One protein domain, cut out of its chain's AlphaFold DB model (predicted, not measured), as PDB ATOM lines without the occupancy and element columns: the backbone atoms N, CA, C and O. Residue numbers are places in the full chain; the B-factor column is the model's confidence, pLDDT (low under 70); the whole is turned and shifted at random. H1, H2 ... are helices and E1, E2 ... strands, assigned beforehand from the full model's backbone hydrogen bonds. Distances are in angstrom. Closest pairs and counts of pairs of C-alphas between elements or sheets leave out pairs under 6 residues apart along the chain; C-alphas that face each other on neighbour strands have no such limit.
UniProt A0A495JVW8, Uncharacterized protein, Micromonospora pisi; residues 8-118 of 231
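Overview. This is residues 8 to 118 of the 231 residues of an uncharacterized protein of Micromonospora pisi (UniProt A0A495JVW8). What shape does the backbone make? A small, twisted sheet of four strands, E1 to E4, has the helix H1 packed along one of its faces, and next to H1 the longer helices H2 and H3 make a helical hairpin. H2 packs on H1, and H3 runs back past the edge strand E4. What is it built of? The printed part has 111 residues with four named strands and then three named helices, in the order E1, E2, E3, E4, H1, H2, H3; the sheet has the order E1, E2, E3, E4, all antiparallel, and the class is mixed, helices and strands. How large is it? It is compact and rounded, with a radius of gyration of the C-alphas of 14.0 A and spans of 42 by 33 by 27 A.

Along the chain. Where do the strands run? E1 is residues 8 to 13, beginning at C-alpha 8 at (242.214, 138.744, 162.851) and 16.4 A long from first to last C-alpha. E2 is residues 16 to 22, 19.6 A long, and E3 is residues 28 to 34, 20.5 A long. E4 is residues 44 to 46, 6.9 A long. Where do the helices run? H1 is residues 49 to 64, 22.2 A long, beginning at C-alpha 49 at (241.761, 143.448, 176.870). H2 is residues 69 to 89, 30.4 A long. H3 is residues 93 to 118, 37.6 A long, and ends at C-alpha 118 at (220.777, 164.292, 158.804).

Arrangement. How is the sheet joined? It is a meander, each strand the antiparallel neighbour of the one before, and each such pair is a hairpin. E1 and E2 stand at 160 degrees with N 9 and O 20 2.8 A apart, and E2 and E3 at 164 degrees with N 17 and O 33 2.8 A apart, both within hydrogen-bond range. E3 and the edge strand E4 stand at 177 degrees, with N 28 and O 46 within hydrogen-bond range at 2.8 A. How does H1 stand to the sheet? H1 is on one face at a height over the sheet of 9.0 A, two layers with helices on one face of a sheet, and it lies over E2 and E3. It runs along the strands, at 11 degrees to E3 on the local plane; its closest C-alphas to E3 are those of Tyr 52 and Tyr 28, 6.5 A apart. How do the helices meet? H1 and H2, a helical hairpin, touch with residues 71 to 76 of H2 alone, closest at the C-alphas of Gly 62 and Ile 72, 5.6 A, and run opposite ways at a steep tilt of 36 degrees, only just past shallow. H2 and H3, also a helical hairpin, touch, closest at the C-alphas of Leu 84 and Ile 96, 5.8 A, and run opposite ways at a shallow tilt of 23 degrees. In H1, H2 and H3 every O i to N i+4 pair is within hydrogen-bond range. What of H3 and the sheet? H3 only grazes it, with residues 98 to 109; the closest C-alphas of E4 and H3 are those of Phe 44 and Leu 106, 7.7 A apart. H1 and H3 are apart, but only just, at 8.3 A.

Size, cuts and confidence. How far does it reach? The two C-alphas farthest apart are those of Pro 36 and Arg 91, at 43.0 A. Is there a cut, or a long link? The printed part has no cut and no long link; the link from E3 to E4 is short, with 9 residues, and the others are tight. Where is confidence low? The mean pLDDT of the printed part is 90.3, and residues 111 to 112 and 114 to 116, which belong to H3, are under 70.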
ATOM      1  N   THR A   8     243.598 138.401 163.204       90.25
ATOM      2  CA  THR A   8     242.214 138.744 162.851       90.25
ATOM      3  C   THR A   8     241.339 137.497 162.907       90.25
ATOM      4  O   THR A   8     241.662 136.472 162.316       90.25
ATOM      5  N   SER A   9     240.205 137.580 163.602       92.62
ATOM      6  CA  SER A   9     239.202 136.522 163.715       92.62
ATOM      7  C   SER A   9     237.845 137.052 163.266       92.62
ATOM      8  O   SER A   9     237.272 137.935 163.905       92.62
ATOM      9  N   ARG A  10     237.286 136.460 162.212       94.56
ATOM     10  CA  ARG A  10     235.939 136.758 161.711       94.56
ATOM     11  C   ARG A  10     234.972 135.647 162.112       94.56
ATOM     12  O   ARG A  10     235.273 134.473 161.920       94.56
ATOM     13  N   ARG A  11     233.815 136.007 162.670       94.81
ATOM     14  CA  ARG A  11     232.745 135.069 163.049       94.81
ATOM     15  C   ARG A  11     231.374 135.652 162.723       94.81
ATOM     16  O   ARG A  11     231.208 136.867 162.730       94.81
ATOM     17  N   ILE A  12     230.405 134.783 162.456       94.69
ATOM     18  CA  ILE A  12     229.027 135.161 162.126       94.69
ATOM     19  C   ILE A  12     228.112 134.721 163.274       94.69
ATOM     20  O   ILE A  12     228.227 133.596 163.759       94.69
ATOM     21  N   PHE A  13     227.227 135.613 163.716       93.50
ATOM     22  CA  PHE A  13     226.238 135.370 164.764       93.50
ATOM     23  C   PHE A  13     224.898 135.982 164.348       93.50
ATOM     24  O   PHE A  13     224.737 137.202 164.370       93.50
ATOM     25  N   GLY A  14     223.945 135.134 163.952       91.81
ATOM     26  CA  GLY A  14     222.683 135.598 163.374       91.81
ATOM     27  C   GLY A  14     222.935 136.410 162.101       91.81
ATOM     28  O   GLY A  14     223.674 135.971 161.222       91.81
ATOM     29  N   ALA A  15     222.360 137.611 162.027       90.69
ATOM     30  CA  ALA A  15     222.563 138.541 160.913       90.69
ATOM     31  C   ALA A  15     223.904 139.304 160.968       90.69
ATOM     32  O   ALA A  15     224.242 140.017 160.020       90.69
ATOM     33  N   LEU A  16     224.667 139.175 162.061       94.44
ATOM     34  CA  LEU A  16     225.880 139.954 162.289       94.44
ATOM     35  C   LEU A  16     227.134 139.193 161.876       94.44
ATOM     36  O   LEU A  16     227.378 138.065 162.302       94.44
ATOM     37  N   THR A  17     228.000 139.864 161.130       97.06
ATOM     38  CA  THR A  17     229.393 139.463 160.938       97.06
ATOM     39  C   THR A  17     230.275 140.295 161.859       97.06
ATOM     40  O   THR A  17     230.392 141.505 161.686       97.06
ATOM     41  N   ILE A  18     230.939 139.648 162.814       96.12
ATOM     42  CA  ILE A  18     231.850 140.292 163.761       96.12
ATOM     43  C   ILE A  18     233.289 139.957 163.376       96.12
ATOM     44  O   ILE A  18     233.684 138.789 163.335       96.12
ATOM     45  N   THR A  19     234.092 140.987 163.137       96.56
ATOM     46  CA  THR A  19     235.534 140.881 162.908       96.56
ATOM     47  C   THR A  19     236.271 141.478 164.096       96.56
ATOM     48  O   THR A  19     236.170 142.667 164.379       96.56
ATOM     49  N   ALA A  20     237.005 140.628 164.793       94.12
ATOM     50  CA  ALA A  20     237.811 140.947 165.955       94.12
ATOM     51  C   ALA A  20     239.287 140.948 165.546       94.12
ATOM     52  O   ALA A  20     239.742 139.971 164.954       94.12
ATOM     53  N   GLN A  21     240.038 141.999 165.864       93.94
ATOM     54  CA  GLN A  21     241.446 142.105 165.480       93.94
ATOM     55  C   GLN A  21     242.311 142.606 166.636       93.94
ATOM     56  O   GLN A  21     241.918 143.516 167.364       93.94
ATOM     57  N   ILE A  22     243.505 142.027 166.764       92.31
ATOM     58  CA  ILE A  22     244.592 142.543 167.602       92.31
ATOM     59  C   ILE A  22     245.521 143.359 166.700       92.31
ATOM     60  O   ILE A  22     246.018 142.853 165.688       92.31
ATOM     61  N   THR A  23     245.705 144.635 167.024       89.25
ATOM     62  CA  THR A  23     246.539 145.563 166.257       89.25
ATOM     63  C   THR A  23     248.011 145.430 166.646       89.25
ATOM     64  O   THR A  23     248.353 144.890 167.698       89.25
ATOM     65  N   ILE A  24     248.904 145.911 165.777       85.94
ATOM     66  CA  ILE A  24     250.364 145.787 165.947       85.94
ATOM     67  C   ILE A  24     250.852 146.503 167.216       85.94
ATOM     68  O   ILE A  24     251.796 146.051 167.856       85.94
ATOM     69  N   ASP A  25     250.179 147.582 167.617       87.19
ATOM     70  CA  ASP A  25     250.455 148.342 168.840       87.19
ATOM     71  C   ASP A  25     249.838 147.718 170.109       87.19
ATOM     72  O   ASP A  25     249.834 148.348 171.168       87.19
ATOM     73  N   GLY A  26     249.302 146.495 170.019       86.38
ATOM     74  CA  GLY A  26     248.688 145.774 171.139       86.38
ATOM     75  C   GLY A  26     247.263 146.220 171.478       86.38
ATOM     76  O   GLY A  26     246.737 145.852 172.528       86.38
ATOM     77  N   GLY A  27     246.636 147.016 170.613       92.19
ATOM     78  CA  GLY A  27     245.224 147.364 170.707       92.19
ATOM     79  C   GLY A  27     244.303 146.236 170.239       92.19
ATOM     80  O   GLY A  27     244.710 145.256 169.615       92.19
ATOM     81  N   TYR A  28     243.022 146.397 170.535       94.19
ATOM     82  CA  TYR A  28     241.959 145.474 170.178       94.19
ATOM     83  C   TYR A  28     240.848 146.238 169.476       94.19
ATOM     84  O   TYR A  28     240.379 147.258 169.981       94.19
ATOM     85  N   THR A  29     240.396 145.726 168.335       94.69
ATOM     86  CA  THR A  29     239.298 146.319 167.570       94.69
ATOM     87  C   THR A  29     238.197 145.306 167.283       94.69
ATOM     88  O   THR A  29     238.443 144.108 167.109       94.69
ATOM     89  N   ILE A  30     236.961 145.797 167.257       95.94
ATOM     90  CA  ILE A  30     235.756 145.059 166.893       95.94
ATOM     91  C   ILE A  30     235.078 145.831 165.767       95.94
ATOM     92  O   ILE A  30     234.710 146.991 165.930       95.94
ATOM     93  N   ASN A  31     234.905 145.172 164.629       95.38
ATOM     94  CA  ASN A  31     234.103 145.647 163.514       95.38
ATOM     95  C   ASN A  31     232.873 144.756 163.375       95.38
ATOM     96  O   ASN A  31     233.005 143.531 163.346       95.38
ATOM     97  N   VAL A  32     231.698 145.362 163.251       95.62
ATOM     98  CA  VAL A  32     230.434 144.641 163.080       95.62
ATOM     99  C   VAL A  32     229.799 145.049 161.758       95.62
ATOM    100  O   VAL A  32     229.795 146.228 161.403       95.62
ATOM    101  N   LEU A  33     229.297 144.064 161.021       94.50
ATOM    102  CA  LEU A  33     228.541 144.264 159.793       94.50
ATOM    103  C   LEU A  33     227.193 143.550 159.879       94.50
ATOM    104  O   LEU A  33     227.136 142.422 160.371       94.50
ATOM    105  N   THR A  34     226.158 144.168 159.320       92.75
ATOM    106  CA  THR A  34     224.852 143.556 159.056       92.75
ATOM    107  C   THR A  34     224.697 143.446 157.541       92.75
ATOM    108  O   THR A  34     224.450 144.432 156.844       92.75
ATOM    109  N   GLY A  35     224.928 142.249 156.994       91.00
ATOM    110  CA  GLY A  35     225.065 142.071 155.544       91.00
ATOM    111  C   GLY A  35     226.234 142.902 154.975       91.00
ATOM    112  O   GLY A  35     227.357 142.754 155.463       91.00
ATOM    113  N   PRO A  36     226.013 143.760 153.956       88.75
ATOM    114  CA  PRO A  36     227.054 144.628 153.396       88.75
ATOM    115  C   PRO A  36     227.269 145.925 154.197       88.75
ATOM    116  O   PRO A  36     228.221 146.657 153.928       88.75
ATOM    117  N   ILE A  37     226.391 146.234 155.156       89.19
ATOM    118  CA  ILE A  37     226.397 147.505 155.882       89.19
ATOM    119  C   ILE A  37     227.291 147.378 157.113       89.19
ATOM    120  O   ILE A  37     227.165 146.434 157.895       89.19
ATOM    121  N   ARG A  38     228.197 148.340 157.304       90.31
ATOM    122  CA  ARG A  38     229.010 148.441 158.519       90.31
ATOM    123  C   ARG A  38     228.225 149.157 159.616       90.31
ATOM    124  O   ARG A  38     227.798 150.293 159.432       90.31
ATOM    125  N   GLU A  39     228.131 148.531 160.783       91.94
ATOM    126  CA  GLU A  39     227.473 149.116 161.951       91.94
ATOM    127  C   GLU A  39     228.451 150.006 162.718       91.94
ATOM    128  O   GLU A  39     229.201 149.550 163.583       91.94
ATOM    129  N   HIS A  40     228.476 151.292 162.368       87.56
ATOM    130  CA  HIS A  40     229.402 152.268 162.953       87.56
ATOM    131  C   HIS A  40     229.238 152.449 164.466       87.56
ATOM    132  O   HIS A  40     230.227 152.702 165.145       87.56
ATOM    133  N   GLU A  41     228.024 152.284 164.988       87.25
ATOM    134  CA  GLU A  41     227.720 152.363 166.425       87.25
ATOM    135  C   GLU A  41     228.250 151.161 167.220       87.25
ATOM    136  O   GLU A  41     228.461 151.251 168.421       87.25
ATOM    137  N   LEU A  42     228.509 150.033 166.554       91.81
ATOM    138  CA  LEU A  42     229.072 148.834 167.180       91.81
ATOM    139  C   LEU A  42     230.583 148.708 166.944       91.81
ATOM    140  O   LEU A  42     231.186 147.684 167.281       91.81
ATOM    141  N   PHE A  43     231.209 149.729 166.351       91.50
ATOM    142  CA  PHE A  43     232.650 149.763 166.160       91.50
ATOM    143  C   PHE A  43     233.355 150.119 167.467       91.50
ATOM    144  O   PHE A  43     233.240 151.228 167.977       91.50
ATOM    145  N   PHE A  44     234.178 149.209 167.975       92.94
ATOM    146  CA  PHE A  44     234.856 149.418 169.248       92.94
ATOM    147  C   PHE A  44     236.364 149.244 169.120       92.94
ATOM    148  O   PHE A  44     236.835 148.326 168.451       92.94
ATOM    149  N   SER A  45     237.128 150.117 169.778       92.94
ATOM    150  CA  SER A  45     238.588 150.047 169.821       92.94
ATOM    151  C   SER A  45     239.110 150.431 171.199       92.94
ATOM    152  O   SER A  45     238.749 151.474 171.751       92.94
ATOM    153  N   THR A  46     239.969 149.585 171.763       93.56
ATOM    154  CA  THR A  46     240.561 149.790 173.086       93.56
ATOM    155  C   THR A  46     241.916 149.099 173.208       93.56
ATOM    156  O   THR A  46     242.187 148.132 172.504       93.56
ATOM    157  N   LYS A  47     242.765 149.561 174.129       92.31
ATOM    158  CA  LYS A  47     243.976 148.836 174.556       92.31
ATOM    159  C   LYS A  47     243.717 147.912 175.752       92.31
ATOM    160  O   LYS A  47     244.560 147.089 176.094       92.31
ATOM    161  N   ASP A  48     242.548 148.030 176.377       92.88
ATOM    162  CA  ASP A  48     242.141 147.213 177.516       92.88
ATOM    163  C   ASP A  48     241.500 145.902 177.031       92.88
ATOM    164  O   ASP A  48     240.420 145.887 176.429       92.88
ATOM    165  N   ARG A  49     242.180 144.786 177.303       93.31
ATOM    166  CA  ARG A  49     241.761 143.448 176.870       93.31
ATOM    167  C   ARG A  49     240.442 143.005 177.501       93.31
ATOM    168  O   ARG A  49     239.659 142.315 176.844       93.31
ATOM    169  N   ASP A  50     240.196 143.359 178.756       93.06
ATOM    170  CA  ASP A  50     239.012 142.910 179.484       93.06
ATOM    171  C   ASP A  50     237.783 143.700 179.053       93.06
ATOM    172  O   ASP A  50     236.714 143.124 178.836       93.06
ATOM    173  N   LEU A  51     237.963 144.999 178.814       93.50
ATOM    174  CA  LEU A  51     236.950 145.843 178.197       93.50
ATOM    175  C   LEU A  51     236.567 145.318 176.809       93.50
ATOM    176  O   LEU A  51     235.388 145.126 176.515       93.50
ATOM    177  N   TYR A  52     237.566 144.999 175.982       94.81
ATOM    178  CA  TYR A  52     237.356 144.382 174.675       94.81
ATOM    179  C   TYR A  52     236.563 143.070 174.768       94.81
ATOM    180  O   TYR A  52     235.578 142.887 174.051       94.81
ATOM    181  N   ARG A  53     236.960 142.158 175.666       95.44
ATOM    182  CA  ARG A  53     236.286 140.862 175.856       95.44
ATOM    183  C   ARG A  53     234.830 141.032 176.261       95.44
ATOM    184  O   ARG A  53     233.979 140.292 175.771       95.44
ATOM    185  N   ARG A  54     234.550 141.999 177.133       94.88
ATOM    186  CA  ARG A  54     233.198 142.306 177.595       94.88
ATOM    187  C   ARG A  54     232.326 142.830 176.462       94.88
ATOM    188  O   ARG A  54     231.281 142.242 176.198       94.88
ATOM    189  N   VAL A  55     232.782 143.859 175.747       95.62
ATOM    190  CA  VAL A  55     232.042 144.416 174.602       95.62
ATOM    191  C   VAL A  55     231.811 143.341 173.538       95.62
ATOM    192  O   VAL A  55     230.687 143.154 173.077       95.62
ATOM    193  N   TYR A  56     232.836 142.546 173.216       96.50
ATOM    194  CA  TYR A  56     232.700 141.425 172.287       96.50
ATOM    195  C   TYR A  56     231.647 140.407 172.744       96.50
ATOM    196  O   TYR A  56     230.860 139.930 171.927       96.50
ATOM    197  N   ALA A  57     231.614 140.066 174.037       96.94
ATOM    198  CA  ALA A  57     230.643 139.123 174.579       96.94
ATOM    199  C   ALA A  57     229.204 139.642 174.450       96.94
ATOM    200  O   ALA A  57     228.340 138.873 174.029       96.94
ATOM    201  N   VAL A  58     228.970 140.926 174.741       97.62
ATOM    202  CA  VAL A  58     227.652 141.568 174.598       97.62
ATOM    203  C   VAL A  58     227.203 141.568 173.137       97.62
ATOM    204  O   VAL A  58     226.107 141.098 172.839       97.62
ATOM    205  N   ILE A  59     228.065 141.997 172.207       96.88
ATOM    206  CA  ILE A  59     227.738 142.025 170.770       96.88
ATOM    207  C   ILE A  59     227.463 140.613 170.246       96.88
ATOM    208  O   ILE A  59     226.478 140.385 169.544       96.88
ATOM    209  N   ARG A  60     228.307 139.643 170.610       96.94
ATOM    210  CA  ARG A  60     228.130 138.237 170.228       96.94
ATOM    211  C   ARG A  60     226.786 137.694 170.704       96.94
ATOM    212  O   ARG A  60     226.104 137.005 169.949       96.94
ATOM    213  N   GLU A  61     226.439 137.955 171.958       97.19
ATOM    214  CA  GLU A  61     225.205 137.462 172.561       97.19
ATOM    215  C   GLU A  61     223.968 138.128 171.949       97.19
ATOM    216  O   GLU A  61     223.003 137.442 171.615       97.19
ATOM    217  N   GLY A  62     224.031 139.438 171.709       95.62
ATOM    218  CA  GLY A  62     222.997 140.169 170.986       95.62
ATOM    219  C   GLY A  62     222.780 139.632 169.571       95.62
ATOM    220  O   GLY A  62     221.645 139.359 169.187       95.62
ATOM    221  N   GLY A  63     223.865 139.371 168.834       94.88
ATOM    222  CA  GLY A  63     223.804 138.769 167.499       94.88
ATOM    223  C   GLY A  63     223.173 137.376 167.493       94.88
ATOM    224  O   GLY A  63     222.342 137.077 166.639       94.88
ATOM    225  N   ARG A  64     223.493 136.532 168.484       95.38
ATOM    226  CA  ARG A  64     222.864 135.205 168.645       95.38
ATOM    227  C   ARG A  64     221.367 135.286 168.923       95.38
ATOM    228  O   ARG A  64     220.620 134.449 168.435       95.38
ATOM    229  N   LYS A  65     220.947 136.281 169.702       95.06
ATOM    230  CA  LYS A  65     219.544 136.523 170.055       95.06
ATOM    231  C   LYS A  65     218.760 137.270 168.972       95.06
ATOM    232  O   LYS A  65     217.565 137.478 169.142       95.06
ATOM    233  N   GLY A  66     219.412 137.690 167.886       94.00
ATOM    234  CA  GLY A  66     218.778 138.495 166.840       94.00
ATOM    235  C   GLY A  66     218.386 139.899 167.308       94.00
ATOM    236  O   GLY A  66     217.454 140.487 166.768       94.00
ATOM    237  N   VAL A  67     219.069 140.435 168.323       94.88
ATOM    238  CA  VAL A  67     218.858 141.811 168.787       94.88
ATOM    239  C   VAL A  67     219.318 142.779 167.695       94.88
ATOM    240  O   VAL A  67     220.326 142.546 167.027       94.88
ATOM    241  N   THR A  68     218.579 143.871 167.510       92.88
ATOM    242  CA  THR A  68     218.935 144.909 166.537       92.88
ATOM    243  C   THR A  68     220.259 145.588 166.910       92.88
ATOM    244  O   THR A  68     220.570 145.680 168.100       92.88
ATOM    245  N   PRO A  69     221.027 146.127 165.943       91.69
ATOM    246  CA  PRO A  69     222.277 146.835 166.231       91.69
ATOM    247  C   PRO A  69     222.135 147.925 167.306       91.69
ATOM    248  O   PRO A  69     222.893 147.932 168.273       91.69
ATOM    249  N   ALA A  70     221.072 148.731 167.231       88.06
ATOM    250  CA  ALA A  70     220.771 149.754 168.231       88.06
ATOM    251  C   ALA A  70     220.511 149.166 169.633       88.06
ATOM    252  O   ALA A  70     220.967 149.716 170.636       88.06
ATOM    253  N   GLY A  71     219.812 148.028 169.721       90.38
ATOM    254  CA  GLY A  71     219.591 147.332 170.991       90.38
ATOM    255  C   GLY A  71     220.881 146.741 171.566       90.38
ATOM    256  O   GLY A  71     221.091 146.766 172.776       90.38
ATOM    257  N   ILE A  72     221.780 146.262 170.703       94.75
ATOM    258  CA  ILE A  72     223.109 145.794 171.108       94.75
ATOM    259  C   ILE A  72     223.959 146.960 171.608       94.75
ATOM    260  O   ILE A  72     224.623 146.820 172.630       94.75
ATOM    261  N   HIS A  73     223.923 148.104 170.926       92.38
ATOM    262  CA  HIS A  73     224.629 149.309 171.353       92.38
ATOM    263  C   HIS A  73     224.171 149.750 172.748       92.38
ATOM    264  O   HIS A  73     225.007 149.950 173.625       92.38
ATOM    265  N   ALA A  74     222.856 149.805 172.985       90.06
ATOM    266  CA  ALA A  74     222.304 150.096 174.309       90.06
ATOM    267  C   ALA A  74     222.805 149.097 175.369       90.06
ATOM    268  O   ALA A  74     223.321 149.509 176.401       90.06
ATOM    269  N   ALA A  75     222.775 147.792 175.075       94.25
ATOM    270  CA  ALA A  75     223.278 146.769 175.993       94.25
ATOM    271  C   ALA A  75     224.789 146.889 176.274       94.25
ATOM    272  O   ALA A  75     225.245 146.554 177.369       94.25
ATOM    273  N   VAL A  76     225.586 147.349 175.302       95.81
ATOM    274  CA  VAL A  76     227.012 147.643 175.510       95.81
ATOM    275  C   VAL A  76     227.166 148.823 176.468       95.81
ATOM    276  O   VAL A  76     227.929 148.714 177.424       95.81
ATOM    277  N   VAL A  77     226.439 149.920 176.243       93.06
ATOM    278  CA  VAL A  77     226.469 151.106 177.115       93.06
ATOM    279  C   VAL A  77     226.054 150.748 178.544       93.06
ATOM    280  O   VAL A  77     226.763 151.112 179.484       93.06
ATOM    281  N   ASP A  78     224.983 149.973 178.710       92.69
ATOM    282  CA  ASP A  78     224.515 149.505 180.020       92.69
ATOM    283  C   ASP A  78     225.600 148.677 180.726       92.69
ATOM    284  O   ASP A  78     225.979 148.973 181.859       92.69
ATOM    285  N   ALA A  79     226.200 147.704 180.029       93.19
ATOM    286  CA  ALA A  79     227.252 146.856 180.593       93.19
ATOM    287  C   ALA A  79     228.513 147.639 181.007       93.19
ATOM    288  O   ALA A  79     229.185 147.266 181.971       93.19
ATOM    289  N   LEU A  80     228.863 148.705 180.279       92.81
ATOM    290  CA  LEU A  80     229.978 149.587 180.636       92.81
ATOM    291  C   LEU A  80     229.633 150.512 181.807       92.81
ATOM    292  O   LEU A  80     230.494 150.795 182.641       92.81
ATOM    293  N   THR A  81     228.381 150.951 181.892       91.00
ATOM    294  CA  THR A  81     227.874 151.781 182.990       91.00
ATOM    295  C   THR A  81     227.837 150.993 184.300       91.00
ATOM    296  O   THR A  81     228.301 151.483 185.332       91.00
ATOM    297  N   ASP A  82     227.402 149.734 184.261       91.75
ATOM    298  CA  ASP A  82     227.453 148.825 185.410       91.75
ATOM    299  C   ASP A  82     228.889 148.619 185.916       91.75
ATOM    300  O   ASP A  82     229.157 148.702 187.122       91.75
ATOM    301  N   ASP A  83     229.834 148.416 184.992       91.25
ATOM    302  CA  ASP A  83     231.262 148.313 185.302       91.25
ATOM    303  C   ASP A  83     231.803 149.615 185.912       91.25
ATOM    304  O   ASP A  83     232.613 149.576 186.841       91.25
ATOM    305  N   LEU A  84     231.339 150.773 185.436       91.00
ATOM    306  CA  LEU A  84     231.735 152.077 185.963       91.00
ATOM    307  C   LEU A  84     231.236 152.250 187.399       91.00
ATOM    308  O   LEU A  84     231.990 152.689 188.270       91.00
ATOM    309  N   HIS A  85     229.995 151.856 187.678       90.31
ATOM    310  CA  HIS A  85     229.457 151.858 189.034       90.31
ATOM    311  C   HIS A  85     230.224 150.907 189.957       90.31
ATOM    312  O   HIS A  85     230.517 151.271 191.098       90.31
ATOM    313  N   ALA A  86     230.602 149.720 189.475       91.19
ATOM    314  CA  ALA A  86     231.440 148.795 190.233       91.19
ATOM    315  C   ALA A  86     232.833 149.381 190.522       91.19
ATOM    316  O   ALA A  86     233.278 149.359 191.669       91.19
ATOM    317  N   ALA A  87     233.482 149.983 189.523       91.88
ATOM    318  CA  ALA A  87     234.781 150.632 189.682       91.88
ATOM    319  C   ALA A  87     234.725 151.804 190.679       91.88
ATOM    320  O   ALA A  87     235.610 151.936 191.523       91.88
ATOM    321  N   ARG A  88     233.647 152.606 190.655       91.75
ATOM    322  CA  ARG A  88     233.402 153.684 191.635       91.75
ATOM    323  C   ARG A  88     233.250 153.156 193.058       91.75
ATOM    324  O   ARG A  88     233.859 153.716 193.966       91.75
ATOM    325  N   ARG A  89     232.498 152.066 193.256       94.88
ATOM    326  CA  ARG A  89     232.371 151.413 194.575       94.88
ATOM    327  C   ARG A  89     233.724 150.930 195.099       94.88
ATOM    328  O   ARG A  89     234.016 151.113 196.275       94.88
ATOM    329  N   ASN A  90     234.565 150.404 194.211       94.12
ATOM    330  CA  ASN A  90     235.905 149.918 194.545       94.12
ATOM    331  C   ASN A  90     236.972 151.026 194.596       94.12
ATOM    332  O   ASN A  90     238.125 150.738 194.900       94.12
ATOM    333  N   ARG A  91     236.602 152.284 194.302       94.25
ATOM    334  CA  ARG A  91     237.509 153.441 194.195       94.25
ATOM    335  C   ARG A  91     238.683 153.212 193.231       94.25
ATOM    336  O   ARG A  91     239.768 153.756 193.426       94.25
ATOM    337  N   ASP A  92     238.462 152.440 192.170       94.00
ATOM    338  CA  ASP A  92     239.469 152.181 191.140       94.00
ATOM    339  C   ASP A  92     239.506 153.339 190.132       94.00
ATOM    340  O   ASP A  92     238.841 153.323 189.093       94.00
ATOM    341  N   GLY A  93     240.280 154.378 190.463       91.25
ATOM    342  CA  GLY A  93     240.405 155.593 189.653       91.25
ATOM    343  C   GLY A  93     240.838 155.328 188.209       91.25
ATOM    344  O   GLY A  93     240.294 155.927 187.282       91.25
ATOM    345  N   ARG A  94     241.755 154.376 187.999       91.94
ATOM    346  CA  ARG A  94     242.252 154.033 186.660       91.94
ATOM    347  C   ARG A  94     241.162 153.376 185.819       91.94
ATOM    348  O   ARG A  94     241.005 153.710 184.644       91.94
ATOM    349  N   ARG A  95     240.399 152.446 186.399       92.12
ATOM    350  CA  ARG A  95     239.297 151.787 185.685       92.12
ATOM    351  C   ARG A  95     238.161 152.761 185.374       92.12
ATOM    352  O   ARG A  95     237.594 152.677 184.288       92.12
ATOM    353  N   ILE A  96     237.865 153.694 186.280       90.81
ATOM    354  CA  ILE A  96     236.878 154.763 186.061       90.81
ATOM    355  C   ILE A  96     237.250 155.604 184.837       90.81
ATOM    356  O   ILE A  96     236.408 155.814 183.967       90.81
ATOM    357  N   GLU A  97     238.506 156.046 184.739       90.88
ATOM    358  CA  GLU A  97     238.976 156.847 183.606       90.88
ATOM    359  C   GLU A  97     238.849 156.084 182.279       90.88
ATOM    360  O   GLU A  97     238.298 156.606 181.310       90.88
ATOM    361  N   LEU A  98     239.286 154.820 182.249       91.56
ATOM    362  CA  LEU A  98     239.187 153.971 181.059       91.56
ATOM    363  C   LEU A  98     237.737 153.762 180.598       91.56
ATOM    364  O   LEU A  98     237.468 153.775 179.397       91.56
ATOM    365  N   LEU A  99     236.809 153.564 181.536       89.69
ATOM    366  CA  LEU A  99     235.393 153.358 181.228       89.69
ATOM    367  C   LEU A  99     234.714 154.642 180.747       89.69
ATOM    368  O   LEU A  99     233.972 154.581 179.769       89.69
ATOM    369  N   ASN A 100     235.016 155.793 181.354       88.69
ATOM    370  CA  ASN A 100     234.526 157.088 180.869       88.69
ATOM    371  C   ASN A 100     235.003 157.344 179.430       88.69
ATOM    372  O   ASN A 100     234.185 157.585 178.550       88.69
ATOM    373  N   GLN A 101     236.299 157.153 179.146       90.44
ATOM    374  CA  GLN A 101     236.833 157.300 177.785       90.44
ATOM    375  C   GLN A 101     236.167 156.351 176.776       90.44
ATOM    376  O   GLN A 101     236.048 156.678 175.595       90.44
ATOM    377  N   ALA A 102     235.779 155.148 177.204       89.62
ATOM    378  CA  ALA A 102     235.093 154.190 176.346       89.62
ATOM    379  C   ALA A 102     233.646 154.611 176.050       89.62
ATOM    380  O   ALA A 102     233.223 154.517 174.897       89.62
ATOM    381  N   LEU A 103     232.922 155.098 177.060       89.06
ATOM    382  CA  LEU A 103     231.563 155.623 176.921       89.06
ATOM    383  C   LEU A 103     231.533 156.869 176.024       89.06
ATOM    384  O   LEU A 103     230.768 156.894 175.062       89.06
ATOM    385  N   ASP A 104     232.444 157.824 176.234       88.12
ATOM    386  CA  ASP A 104     232.543 159.050 175.425       88.12
ATOM    387  C   ASP A 104     232.774 158.741 173.933       88.12
ATOM    388  O   ASP A 104     232.247 159.406 173.033       88.12
ATOM    389  N   ARG A 105     233.568 157.702 173.638       85.19
ATOM    390  CA  ARG A 105     233.815 157.253 172.257       85.19
ATOM    391  C   ARG A 105     232.563 156.667 171.613       85.19
ATOM    392  O   ARG A 105     232.327 156.959 170.440       85.19
ATOM    393  N   LEU A 106     231.798 155.857 172.345       84.12
ATOM    394  CA  LEU A 106     230.543 155.282 171.850       84.12
ATOM    395  C   LEU A 106     229.511 156.384 171.580       84.12
ATOM    396  O   LEU A 106     228.914 156.416 170.504       84.12
ATOM    397  N   GLU A 107     229.387 157.355 172.487       79.81
ATOM    398  CA  GLU A 107     228.506 158.512 172.303       79.81
ATOM    399  C   GLU A 107     228.914 159.345 171.079       79.81
ATOM    400  O   GLU A 107     228.089 159.649 170.216       79.81
ATOM    401  N   THR A 108     230.212 159.631 170.922       78.31
ATOM    402  CA  THR A 108     230.728 160.372 169.759       78.31
ATOM    403  C   THR A 108     230.428 159.652 168.439       78.31
ATOM    404  O   THR A 108     230.142 160.294 167.425       78.31
ATOM    405  N   GLN A 109     230.506 158.321 168.411       74.06
ATOM    406  CA  GLN A 109     230.200 157.532 167.214       74.06
ATOM    407  C   GLN A 109     228.709 157.548 166.879       74.06
ATOM    408  O   GLN A 109     228.359 157.757 165.713       74.06
ATOM    409  N   ALA A 110     227.846 157.394 167.885       71.38
ATOM    410  CA  ALA A 110     226.400 157.504 167.719       71.38
ATOM    411  C   ALA A 110     226.009 158.898 167.192       71.38
ATOM    412  O   ALA A 110     225.284 159.008 166.200       71.38
ATOM    413  N   GLN A 111     226.583 159.961 167.767       69.62
ATOM    414  CA  GLN A 111     226.349 161.339 167.331       69.62
ATOM    415  C   GLN A 111     226.819 161.580 165.888       69.62
ATOM    416  O   GLN A 111     226.144 162.247 165.104       69.62
ATOM    417  N   ARG A 112     227.974 161.018 165.498       69.94
ATOM    418  CA  ARG A 112     228.479 161.114 164.118       69.94
ATOM    419  C   ARG A 112     227.553 160.433 163.116       69.94
ATOM    420  O   ARG A 112     227.329 161.011 162.054       69.94
ATOM    421  N   LYS A 113     227.013 159.254 163.439       72.12
ATOM    422  CA  LYS A 113     226.036 158.557 162.587       72.12
ATOM    423  C   LYS A 113     224.767 159.397 162.416       72.12
ATOM    424  O   LYS A 113     224.381 159.669 161.283       72.12
ATOM    425  N   ALA A 114     224.206 159.909 163.514       67.12
ATOM    426  CA  ALA A 114     223.026 160.775 163.474       67.12
ATOM    427  C   ALA A 114     223.251 162.032 162.608       67.12
ATOM    428  O   ALA A 114     222.414 162.388 161.778       67.12
ATOM    429  N   ASN A 115     224.419 162.672 162.729       67.06
ATOM    430  CA  ASN A 115     224.768 163.833 161.908       67.06
ATOM    431  C   ASN A 115     224.936 163.478 160.419       67.06
ATOM    432  O   ASN A 115     224.557 164.268 159.556       67.06
ATOM    433  N   GLN A 116     225.498 162.309 160.096       69.19
ATOM    434  CA  GLN A 116     225.646 161.850 158.710       69.19
ATOM    435  C   GLN A 116     224.291 161.566 158.055       69.19
ATOM    436  O   GLN A 116     224.081 161.971 156.911       69.19
ATOM    437  N   GLU A 117     223.371 160.929 158.778       72.94
ATOM    438  CA  GLU A 117     222.006 160.672 158.309       72.94
ATOM    439  C   GLU A 117     221.253 161.988 158.051       72.94
ATOM    440  O   GLU A 117     220.657 162.162 156.986       72.94
ATOM    441  N   LEU A 118     221.376 162.963 158.960       71.69
ATOM    442  CA  LEU A 118     220.777 164.292 158.804       71.69
ATOM    443  C   LEU A 118     221.318 165.037 157.571       71.69
ATOM    444  O   LEU A 118     220.544 165.573 156.776       71.69
TER     445      LEU A 118